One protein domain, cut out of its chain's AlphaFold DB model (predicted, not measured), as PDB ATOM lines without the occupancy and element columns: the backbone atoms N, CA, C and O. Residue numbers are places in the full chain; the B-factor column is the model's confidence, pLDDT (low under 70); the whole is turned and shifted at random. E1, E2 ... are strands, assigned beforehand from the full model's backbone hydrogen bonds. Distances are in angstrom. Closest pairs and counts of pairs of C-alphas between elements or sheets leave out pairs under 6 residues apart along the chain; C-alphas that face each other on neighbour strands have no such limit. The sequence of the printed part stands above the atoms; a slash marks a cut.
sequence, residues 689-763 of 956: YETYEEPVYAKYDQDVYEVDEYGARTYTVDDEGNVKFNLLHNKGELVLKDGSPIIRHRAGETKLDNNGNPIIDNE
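AT A GLANCE: This is residues 689 to 763 of the 956 residues of an uncharacterized protein of Leeuwenhoekiella sp (UniProt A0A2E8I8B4). With little regular structure, this is a long, thin rod in which the printed part runs out from Tyr 689, turns back at the E1-E2 hairpin, and returns to Glu 763, whose C-alpha is 9.0 A from that of Tyr 689. Short pairings of residues 696 to 697 with E4 and 704 to 705 with E3 tie the two runs together. The printed part has 75 residues, 15 in five named strands, E1 to E5 in chain order, with no named helix: all strand, one antiparallel sheet E1 - E2. It is extended, radius of gyration of the C-alphas 19.1 A, spans 63 by 26 by 22 A.

IN THESE COORDINATES: Start at C-alpha 689, (-13.725, -69.053, -30.940). Find E1 at residues 715 to 717, 6.7 A long, from (-20.819, -25.464, -11.130); then E2, 723 to 725, 6.5 A; E3, 727 to 729, 5.6 A; E4, 743 to 745, 5.7 A; and E5, 760 to 762, 5.7 A, ending at (-8.200, -72.921, -31.951).

HOW THE PARTS SIT: Look at hairpin E1 and E2, antiparallel at 149 degrees: C-alphas 715 and 725 face each other at 4.0 A, and N 716 and O 724 are within hydrogen-bond range at 2.8 A. E2 runs on into E3 at 17 degrees; they meet only through their link. E3, E4 and E5 pair with no named strand; E3 and E4 are apart, as are E4 and E5.

THE WHOLE: The farthest C-alphas, Asp 719 and Glu 763, are 63.3 A apart. The printed part has no cut; the links E3 to E4 and E4 to E5 are long. Mean pLDDT of the printed part is 72.7, with residues 716 to 725 among those under 70.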
ATOM      1  N   TYR A 689     -13.968 -70.498 -30.994       77.62
ATOM      2  CA  TYR A 689     -13.725 -69.053 -30.940       77.62
ATOM      3  C   TYR A 689     -13.420 -68.588 -29.514       77.62
ATOM      4  O   TYR A 689     -13.939 -69.166 -28.556       77.62
ATOM      5  N   GLU A 690     -12.641 -67.516 -29.384       76.31
ATOM      6  CA  GLU A 690     -12.255 -66.951 -28.089       76.31
ATOM      7  C   GLU A 690     -13.491 -66.363 -27.390       76.31
ATOM      8  O   GLU A 690     -14.315 -65.703 -28.025       76.31
ATOM      9  N   THR A 691     -13.651 -66.588 -26.082       82.00
ATOM     10  CA  THR A 691     -14.804 -66.084 -25.307       82.00
ATOM     11  C   THR A 691     -14.355 -65.251 -24.109       82.00
ATOM     12  O   THR A 691     -13.211 -65.343 -23.666       82.00
ATOM     13  N   TYR A 692     -15.228 -64.386 -23.589       76.88
ATOM     14  CA  TYR A 692     -14.966 -63.680 -22.330       76.88
ATOM     15  C   TYR A 692     -15.131 -64.637 -21.137       76.88
ATOM     16  O   TYR A 692     -16.226 -65.150 -20.924       76.88
ATOM     17  N   GLU A 693     -14.077 -64.868 -20.350       72.06
ATOM     18  CA  GLU A 693     -14.143 -65.720 -19.144       72.06
ATOM     19  C   GLU A 693     -14.956 -65.069 -18.014       72.06
ATOM     20  O   GLU A 693     -15.719 -65.734 -17.316       72.06
ATOM     21  N   GLU A 694     -14.862 -63.742 -17.888       75.25
ATOM     22  CA  GLU A 694     -15.610 -62.940 -16.921       75.25
ATOM     23  C   GLU A 694     -16.510 -61.912 -17.627       75.25
ATOM     24  O   GLU A 694     -16.175 -61.430 -18.715       75.25
ATOM     25  N   PRO A 695     -17.656 -61.533 -17.031       77.56
ATOM     26  CA  PRO A 695     -18.520 -60.513 -17.607       77.56
ATOM     27  C   PRO A 695     -17.814 -59.150 -17.628       77.56
ATOM     28  O   PRO A 695     -17.401 -58.620 -16.596       77.56
ATOM     29  N   VAL A 696     -17.727 -58.537 -18.808       79.62
ATOM     30  CA  VAL A 696     -17.146 -57.200 -18.972       79.62
ATOM     31  C   VAL A 696     -18.242 -56.160 -18.776       79.62
ATOM     32  O   VAL A 696     -19.221 -56.141 -19.521       79.62
ATOM     33  N   TYR A 697     -18.089 -55.274 -17.793       80.75
ATOM     34  CA  TYR A 697     -19.070 -54.226 -17.485       80.75
ATOM     35  C   TYR A 697     -18.884 -52.959 -18.337       80.75
ATOM     36  O   TYR A 697     -17.769 -52.590 -18.712       80.75
ATOM     37  N   ALA A 698     -19.985 -52.265 -18.628       78.62
ATOM     38  CA  ALA A 698     -19.991 -50.996 -19.345       78.62
ATOM     39  C   ALA A 698     -19.387 -49.870 -18.488       78.62
ATOM     40  O   ALA A 698     -19.703 -49.734 -17.304       78.62
ATOM     41  N   LYS A 699     -18.538 -49.039 -19.100       81.69
ATOM     42  CA  LYS A 699     -17.898 -47.864 -18.489       81.69
ATOM     43  C   LYS A 699     -18.264 -46.606 -19.273       81.69
ATOM     44  O   LYS A 699     -18.522 -46.699 -20.471       81.69
ATOM     45  N   TYR A 700     -18.273 -45.445 -18.620       75.38
ATOM     46  CA  TYR A 700     -18.482 -44.169 -19.308       75.38
ATOM     47  C   TYR A 700     -17.262 -43.799 -20.163       75.38
ATOM     48  O   TYR A 700     -16.149 -43.680 -19.653       75.38
ATOM     49  N   ASP A 701     -17.470 -43.579 -21.462       69.69
ATOM     50  CA  ASP A 701     -16.394 -43.228 -22.402       69.69
ATOM     51  C   ASP A 701     -15.935 -41.757 -22.280       69.69
ATOM     52  O   ASP A 701     -14.851 -41.395 -22.756       69.69
ATOM     53  N   GLN A 702     -16.739 -40.904 -21.631       73.38
ATOM     54  CA  GLN A 702     -16.486 -39.478 -21.385       73.38
ATOM     55  C   GLN A 702     -17.064 -39.048 -20.029       73.38
ATOM     56  O   GLN A 702     -17.988 -39.682 -19.525       73.38
ATOM     57  N   ASP A 703     -16.538 -37.957 -19.468       77.50
ATOM     58  CA  ASP A 703     -17.041 -37.369 -18.223       77.50
ATOM     59  C   ASP A 703     -18.480 -36.853 -18.393       77.50
ATOM     60  O   ASP A 703     -18.779 -36.088 -19.318       77.50
ATOM     61  N   VAL A 704     -19.366 -37.239 -17.477       77.06
ATOM     62  CA  VAL A 704     -20.765 -36.798 -17.437       77.06
ATOM     63  C   VAL A 704     -20.901 -35.757 -16.333       77.06
ATOM     64  O   VAL A 704     -20.556 -36.023 -15.187       77.06
ATOM     65  N   TYR A 705     -21.398 -34.566 -16.664       76.94
ATOM     66  CA  TYR A 705     -21.533 -33.441 -15.730       76.94
ATOM     67  C   TYR A 705     -22.936 -33.381 -15.123       76.94
ATOM     68  O   TYR A 705     -23.911 -33.731 -15.786       76.94
ATOM     69  N   GLU A 706     -23.034 -32.911 -13.881       76.12
ATOM     70  CA  GLU A 706     -24.312 -32.655 -13.212       76.12
ATOM     71  C   GLU A 706     -25.044 -31.507 -13.926       76.12
ATOM     72  O   GLU A 706     -24.426 -30.498 -14.276       76.12
ATOM     73  N   VAL A 707     -26.346 -31.664 -14.170       75.50
ATOM     74  CA  VAL A 707     -27.191 -30.659 -14.831       75.50
ATOM     75  C   VAL A 707     -28.363 -30.263 -13.935       75.50
ATOM     76  O   VAL A 707     -28.887 -31.099 -13.199       75.50
ATOM     77  N   ASP A 708     -28.770 -28.998 -13.993       68.75
ATOM     78  CA  ASP A 708     -29.932 -28.468 -13.277       68.75
ATOM     79  C   ASP A 708     -31.272 -28.803 -13.973       68.75
ATOM     80  O   ASP A 708     -31.310 -29.420 -15.040       68.75
ATOM     81  N   GLU A 709     -32.398 -28.385 -13.375       67.62
ATOM     82  CA  GLU A 709     -33.769 -28.628 -13.877       67.62
ATOM     83  C   GLU A 709     -34.028 -28.039 -15.284       67.62
ATOM     84  O   GLU A 709     -35.004 -28.398 -15.944       67.62
ATOM     85  N   TYR A 710     -33.133 -27.179 -15.782       63.78
ATOM     86  CA  TYR A 710     -33.193 -26.559 -17.108       63.78
ATOM     87  C   TYR A 710     -32.125 -27.101 -18.076       63.78
ATOM     88  O   TYR A 710     -32.029 -26.628 -19.212       63.78
ATOM     89  N   GLY A 711     -31.349 -28.112 -17.666       61.50
ATOM     90  CA  GLY A 711     -30.339 -28.784 -18.486       61.50
ATOM     91  C   GLY A 711     -28.992 -28.060 -18.576       61.50
ATOM     92  O   GLY A 711     -28.167 -28.424 -19.419       61.50
ATOM     93  N   ALA A 712     -28.743 -27.046 -17.742       67.31
ATOM     94  CA  ALA A 712     -27.459 -26.349 -17.673       67.31
ATOM     95  C   ALA A 712     -26.522 -27.025 -16.659       67.31
ATOM     96  O   ALA A 712     -26.962 -27.514 -15.625       67.31
ATOM     97  N   ARG A 713     -25.213 -27.067 -16.950       75.56
ATOM     98  CA  ARG A 713     -24.230 -27.742 -16.086       75.56
ATOM     99  C   ARG A 713     -24.060 -27.002 -14.762       75.56
ATOM    100  O   ARG A 713     -23.703 -25.821 -14.761       75.56
ATOM    101  N   THR A 714     -24.237 -27.710 -13.656       68.88
ATOM    102  CA  THR A 714     -24.033 -27.185 -12.307       68.88
ATOM    103  C   THR A 714     -22.544 -26.937 -12.072       68.88
ATOM    104  O   THR A 714     -21.694 -27.739 -12.470       68.88
ATOM    105  N   TYR A 715     -22.200 -25.817 -11.442       70.12
ATOM    106  CA  TYR A 715     -20.819 -25.464 -11.130       70.12
ATOM    107  C   TYR A 715     -20.683 -24.954  -9.700       70.12
ATOM    108  O   TYR A 715     -21.597 -24.351  -9.141       70.12
ATOM    109  N   THR A 716     -19.511 -25.179  -9.126       69.12
ATOM    110  CA  THR A 716     -19.062 -24.600  -7.863       69.12
ATOM    111  C   THR A 716     -17.918 -23.629  -8.148       69.12
ATOM    112  O   THR A 716     -17.145 -23.824  -9.085       69.12
ATOM    113  N   VAL A 717     -17.849 -22.530  -7.398       67.62
ATOM    114  CA  VAL A 717     -16.763 -21.546  -7.515       67.62
ATOM    115  C   VAL A 717     -15.824 -21.762  -6.339       67.62
ATOM    116  O   VAL A 717     -16.289 -21.797  -5.201       67.62
ATOM    117  N   ASP A 718     -14.538 -21.968  -6.614       61.41
ATOM    118  CA  ASP A 718     -13.523 -22.132  -5.571       61.41
ATOM    119  C   ASP A 718     -13.156 -20.792  -4.898       61.41
ATOM    120  O   ASP A 718     -13.518 -19.714  -5.376       61.41
ATOM    121  N   ASP A 719     -12.437 -20.853  -3.769       56.69
ATOM    122  CA  ASP A 719     -12.040 -19.678  -2.965       56.69
ATOM    123  C   ASP A 719     -11.104 -18.699  -3.719       56.69
ATOM    124  O   ASP A 719     -10.792 -17.613  -3.222       56.69
ATOM    125  N   GLU A 720     -10.684 -19.051  -4.937       59.31
ATOM    126  CA  GLU A 720      -9.823 -18.275  -5.836       59.31
ATOM    127  C   GLU A 720     -10.593 -17.718  -7.053       59.31
ATOM    128  O   GLU A 720     -10.020 -17.013  -7.888       59.31
ATOM    129  N   GLY A 721     -11.911 -17.950  -7.119       59.59
ATOM    130  CA  GLY A 721     -12.827 -17.359  -8.093       59.59
ATOM    131  C   GLY A 721     -12.962 -18.117  -9.416       59.59
ATOM    132  O   GLY A 721     -13.551 -17.572 -10.354       59.59
ATOM    133  N   ASN A 722     -12.457 -19.350  -9.527       62.16
ATOM    134  CA  ASN A 722     -12.570 -20.162 -10.739       62.16
ATOM    135  C   ASN A 722     -13.825 -21.045 -10.718       62.16
ATOM    136  O   ASN A 722     -14.190 -21.644  -9.709       62.16
ATOM    137  N   VAL A 723     -14.487 -21.145 -11.873       67.56
ATOM    138  CA  VAL A 723     -15.706 -21.944 -12.059       67.56
ATOM    139  C   VAL A 723     -15.332 -23.399 -12.348       67.56
ATOM    140  O   VAL A 723     -14.791 -23.702 -13.414       67.56
ATOM    141  N   LYS A 724     -15.659 -24.313 -11.432       69.19
ATOM    142  CA  LYS A 724     -15.481 -25.760 -11.590       69.19
ATOM    143  C   LYS A 724     -16.839 -26.436 -11.772       69.19
ATOM    144  O   LYS A 724     -17.681 -26.401 -10.882       69.19
ATOM    145  N   PHE A 725     -17.071 -27.056 -12.928       69.75
ATOM    146  CA  PHE A 725     -18.301 -27.821 -13.166       69.75
ATOM    147  C   PHE A 725     -18.314 -29.097 -12.318       69.75
ATOM    148  O   PHE A 725     -17.307 -29.805 -12.250       69.75
ATOM    149  N   ASN A 726     -19.450 -29.398 -11.693       72.12
ATOM    150  CA  ASN A 726     -19.621 -30.615 -10.910       72.12
ATOM    151  C   ASN A 726     -19.742 -31.813 -11.863       72.12
ATOM    152  O   ASN A 726     -20.565 -31.808 -12.783       72.12
ATOM    153  N   LEU A 727     -18.914 -32.840 -11.662       73.06
ATOM    154  CA  LEU A 727     -19.026 -34.099 -12.398       73.06
ATOM    155  C   LEU A 727     -20.040 -35.014 -11.707       73.06
ATOM    156  O   LEU A 727     -19.983 -35.195 -10.495       73.06
ATOM    157  N   LEU A 728     -20.934 -35.602 -12.501       75.69
ATOM    158  CA  LEU A 728     -21.867 -36.645 -12.083       75.69
ATOM    159  C   LEU A 728     -21.216 -38.037 -12.162       75.69
ATOM    160  O   LEU A 728     -21.371 -38.822 -11.235       75.69
ATOM    161  N   HIS A 729     -20.462 -38.320 -13.233       76.06
ATOM    162  CA  HIS A 729     -19.663 -39.545 -13.397       76.06
ATOM    163  C   HIS A 729     -18.350 -39.255 -14.130       76.06
ATOM    164  O   HIS A 729     -18.329 -38.467 -15.080       76.06
ATOM    165  N   ASN A 730     -17.265 -39.915 -13.725       73.94
ATOM    166  CA  ASN A 730     -15.970 -39.792 -14.401       73.94
ATOM    167  C   ASN A 730     -15.849 -40.773 -15.576       73.94
ATOM    168  O   ASN A 730     -16.383 -41.886 -15.551       73.94
ATOM    169  N   LYS A 731     -15.061 -40.407 -16.586       70.06
ATOM    170  CA  LYS A 731     -14.628 -41.319 -17.644       70.06
ATOM    171  C   LYS A 731     -13.944 -42.542 -17.030       70.06
ATOM    172  O   LYS A 731     -12.990 -42.423 -16.263       70.06
ATOM    173  N   GLY A 732     -14.409 -43.729 -17.407       65.75
ATOM    174  CA  GLY A 732     -13.928 -45.011 -16.890       65.75
ATOM    175  C   GLY A 732     -14.677 -45.536 -15.661       65.75
ATOM    176  O   GLY A 732     -14.450 -46.687 -15.282       65.75
ATOM    177  N   GLU A 733     -15.586 -44.752 -15.071       73.62
ATOM    178  CA  GLU A 733     -16.482 -45.211 -14.008       73.62
ATOM    179  C   GLU A 733     -17.540 -46.178 -14.570       73.62
ATOM    180  O   GLU A 733     -17.951 -46.067 -15.730       73.62
ATOM    181  N   LEU A 734     -17.945 -47.167 -13.766       75.00
ATOM    182  CA  LEU A 734     -18.923 -48.177 -14.171       75.00
ATOM    183  C   LEU A 734     -20.303 -47.539 -14.351       75.00
ATOM    184  O   LEU A 734     -20.776 -46.800 -13.489       75.00
ATOM    185  N   VAL A 735     -20.976 -47.867 -15.452       76.56
ATOM    186  CA  VAL A 735     -22.356 -47.431 -15.679       76.56
ATOM    187  C   VAL A 735     -23.271 -48.284 -14.803       76.56
ATOM    188  O   VAL A 735     -23.459 -49.476 -15.061       76.56
ATOM    189  N   LEU A 736     -23.825 -47.677 -13.754       76.50
ATOM    190  CA  LEU A 736     -24.751 -48.326 -12.827       76.50
ATOM    191  C   LEU A 736     -26.201 -48.024 -13.220       76.50
ATOM    192  O   LEU A 736     -26.561 -46.872 -13.464       76.50
ATOM    193  N   LYS A 737     -27.054 -49.047 -13.221       71.81
ATOM    194  CA  LYS A 737     -28.514 -48.908 -13.275       71.81
ATOM    195  C   LYS A 737     -29.099 -49.548 -12.021       71.81
ATOM    196  O   LYS A 737     -28.783 -50.696 -11.724       71.81
ATOM    197  N   ASP A 738     -29.894 -48.794 -11.263       66.88
ATOM    198  CA  ASP A 738     -30.504 -49.245 -10.000       66.88
ATOM    199  C   ASP A 738     -29.484 -49.854  -9.008       66.88
ATOM    200  O   ASP A 738     -29.749 -50.839  -8.324       66.88
ATOM    201  N   GLY A 739     -28.273 -49.279  -8.958       65.62
ATOM    202  CA  GLY A 739     -27.187 -49.711  -8.068       65.62
ATOM    203  C   GLY A 739     -26.358 -50.907  -8.555       65.62
ATOM    204  O   GLY A 739     -25.421 -51.292  -7.861       65.62
ATOM    205  N   SER A 740     -26.648 -51.473  -9.734       70.75
ATOM    206  CA  SER A 740     -25.906 -52.609 -10.306       70.75
ATOM    207  C   SER A 740     -25.215 -52.245 -11.631       70.75
ATOM    208  O   SER A 740     -25.806 -51.529 -12.445       70.75
ATOM    209  N   PRO A 741     -23.977 -52.714 -11.886       75.94
ATOM    210  CA  PRO A 741     -23.248 -52.411 -13.116       75.94
ATOM    211  C   PRO A 741     -23.858 -53.112 -14.332       75.94
ATOM    212  O   PRO A 741     -24.193 -54.297 -14.294       75.94
ATOM    213  N   ILE A 742     -23.990 -52.379 -15.437       79.56
ATOM    214  CA  ILE A 742     -24.508 -52.919 -16.699       79.56
ATOM    215  C   ILE A 742     -23.441 -53.808 -17.344       79.56
ATOM    216  O   ILE A 742     -22.301 -53.386 -17.529       79.56
ATOM    217  N   ILE A 743     -23.809 -55.030 -17.725       77.75
ATOM    218  CA  ILE A 743     -22.925 -55.965 -18.431       77.75
ATOM    219  C   ILE A 743     -22.873 -55.580 -19.918       77.75
ATOM    220  O   ILE A 743     -23.913 -55.518 -20.572       77.75
ATOM    221  N   ARG A 744     -21.670 -55.322 -20.440       78.81
ATOM    222  CA  ARG A 744     -21.395 -55.044 -21.860       78.81
ATOM    223  C   ARG A 744     -21.199 -56.331 -22.662       78.81
ATOM    224  O   ARG A 744     -21.768 -56.434 -23.739       78.81
ATOM    225  N   HIS A 745     -20.446 -57.289 -22.122       79.75
ATOM    226  CA  HIS A 745     -20.308 -58.642 -22.672       79.75
ATOM    227  C   HIS A 745     -20.489 -59.664 -21.560       79.75
ATOM    228  O   HIS A 745     -19.945 -59.492 -20.465       79.75
ATOM    229  N   ARG A 746     -21.281 -60.704 -21.813       75.94
ATOM    230  CA  ARG A 746     -21.505 -61.772 -20.829       75.94
ATOM    231  C   ARG A 746     -20.338 -62.756 -20.846       75.94
ATOM    232  O   ARG A 746     -19.703 -62.948 -21.880       75.94
ATOM    233  N   ALA A 747     -20.094 -63.412 -19.714       71.56
ATOM    234  CA  ALA A 747     -19.190 -64.557 -19.692       71.56
ATOM    235  C   ALA A 747     -19.687 -65.632 -20.681       71.56
ATOM    236  O   ALA A 747     -20.888 -65.917 -20.729       71.56
ATOM    237  N   GLY A 748     -18.783 -66.175 -21.494       69.31
ATOM    238  CA  GLY A 748     -19.069 -67.127 -22.571       69.31
ATOM    239  C   GLY A 748     -19.465 -66.509 -23.920       69.31
ATOM    240  O   GLY A 748     -19.656 -67.244 -24.886       69.31
ATOM    241  N   GLU A 749     -19.580 -65.182 -24.033       78.19
ATOM    242  CA  GLU A 749     -19.823 -64.503 -25.314       78.19
ATOM    243  C   GLU A 749     -18.532 -64.440 -26.152       78.19
ATOM    244  O   GLU A 749     -17.450 -64.200 -25.611       78.19
ATOM    245  N   THR A 750     -18.631 -64.668 -27.465       78.88
ATOM    246  CA  THR A 750     -17.482 -64.702 -28.384       78.88
ATOM    247  C   THR A 750     -16.856 -63.320 -28.578       78.88
ATOM    248  O   THR A 750     -17.558 -62.346 -28.860       78.88
ATOM    249  N   LYS A 751     -15.528 -63.228 -28.469       80.62
ATOM    250  CA  LYS A 751     -14.772 -62.006 -28.751       80.62
ATOM    251  C   LYS A 751     -14.744 -61.747 -30.255       80.62
ATOM    252  O   LYS A 751     -14.481 -62.645 -31.053       80.62
ATOM    253  N   LEU A 752     -15.015 -60.500 -30.627       82.31
ATOM    254  CA  LEU A 752     -14.988 -60.033 -32.010       82.31
ATOM    255  C   LEU A 752     -13.766 -59.130 -32.222       82.31
ATOM    256  O   LEU A 752     -13.413 -58.347 -31.338       82.31
ATOM    257  N   ASP A 753     -13.140 -59.232 -33.390       77.75
ATOM    258  CA  ASP A 753     -12.065 -58.352 -33.836       77.75
ATOM    259  C   ASP A 753     -12.584 -56.933 -34.171       77.75
ATOM    260  O   ASP A 753     -13.784 -56.645 -34.146       77.75
ATOM    261  N   ASN A 754     -11.673 -56.023 -34.532       72.25
ATOM    262  CA  ASN A 754     -12.014 -54.641 -34.904       72.25
ATOM    263  C   ASN A 754     -12.905 -54.524 -36.161       72.25
ATOM    264  O   ASN A 754     -13.414 -53.438 -36.440       72.25
ATOM    265  N   ASN A 755     -13.093 -55.613 -36.911       74.50
ATOM    266  CA  ASN A 755     -13.931 -55.696 -38.105       74.50
ATOM    267  C   ASN A 755     -15.268 -56.419 -37.841       74.50
ATOM    268  O   ASN A 755     -16.079 -56.540 -38.759       74.50
ATOM    269  N   GLY A 756     -15.523 -56.869 -36.605       70.69
ATOM    270  CA  GLY A 756     -16.739 -57.580 -36.209       70.69
ATOM    271  C   GLY A 756     -16.722 -59.089 -36.476       70.69
ATOM    272  O   GLY A 756     -17.775 -59.716 -36.379       70.69
ATOM    273  N   ASN A 757     -15.568 -59.679 -36.801       79.12
ATOM    274  CA  ASN A 757     -15.424 -61.121 -37.003       79.12
ATOM    275  C   ASN A 757     -15.003 -61.827 -35.702       79.12
ATOM    276  O   ASN A 757     -14.190 -61.281 -34.959       79.12
ATOM    277  N   PRO A 758     -15.496 -63.045 -35.423       78.19
ATOM    278  CA  PRO A 758     -15.033 -63.854 -34.296       78.19
ATOM    279  C   PRO A 758     -13.528 -64.133 -34.339       78.19
ATOM    280  O   PRO A 758     -13.007 -64.546 -35.376       78.19
ATOM    281  N   ILE A 759     -12.844 -63.961 -33.209       77.69
ATOM    282  CA  ILE A 759     -11.431 -64.335 -33.067       77.69
ATOM    283  C   ILE A 759     -11.350 -65.854 -32.885       77.69
ATOM    284  O   ILE A 759     -12.029 -66.422 -32.025       77.69
ATOM    285  N   ILE A 760     -10.561 -66.521 -33.729       73.00
ATOM    286  CA  ILE A 760     -10.344 -67.972 -33.669       73.00
ATOM    287  C   ILE A 760      -9.375 -68.257 -32.516       73.00
ATOM    288  O   ILE A 760      -8.273 -67.722 -32.505       73.00
ATOM    289  N   ASP A 761      -9.812 -69.077 -31.561       68.69
ATOM    290  CA  ASP A 761      -9.015 -69.515 -30.404       68.69
ATOM    291  C   ASP A 761      -8.229 -70.787 -30.736       68.69
ATOM    292  O   ASP A 761      -7.060 -70.917 -30.394       68.69
ATOM    293  N   ASN A 762      -8.855 -71.707 -31.479       64.12
ATOM    294  CA  ASN A 762      -8.200 -72.921 -31.951       64.12
ATOM    295  C   ASN A 762      -8.570 -73.205 -33.415       64.12
ATOM    296  O   ASN A 762      -9.756 -73.270 -33.770       64.12
ATOM    297  N   GLU A 763      -7.553 -73.341 -34.269       61.84
ATOM    298  CA  GLU A 763      -7.717 -73.706 -35.677       61.84
ATOM    299  C   GLU A 763      -8.202 -75.162 -35.813       61.84
ATOM    300  O   GLU A 763      -8.132 -75.960 -34.880       61.84
TER     301      GLU A 763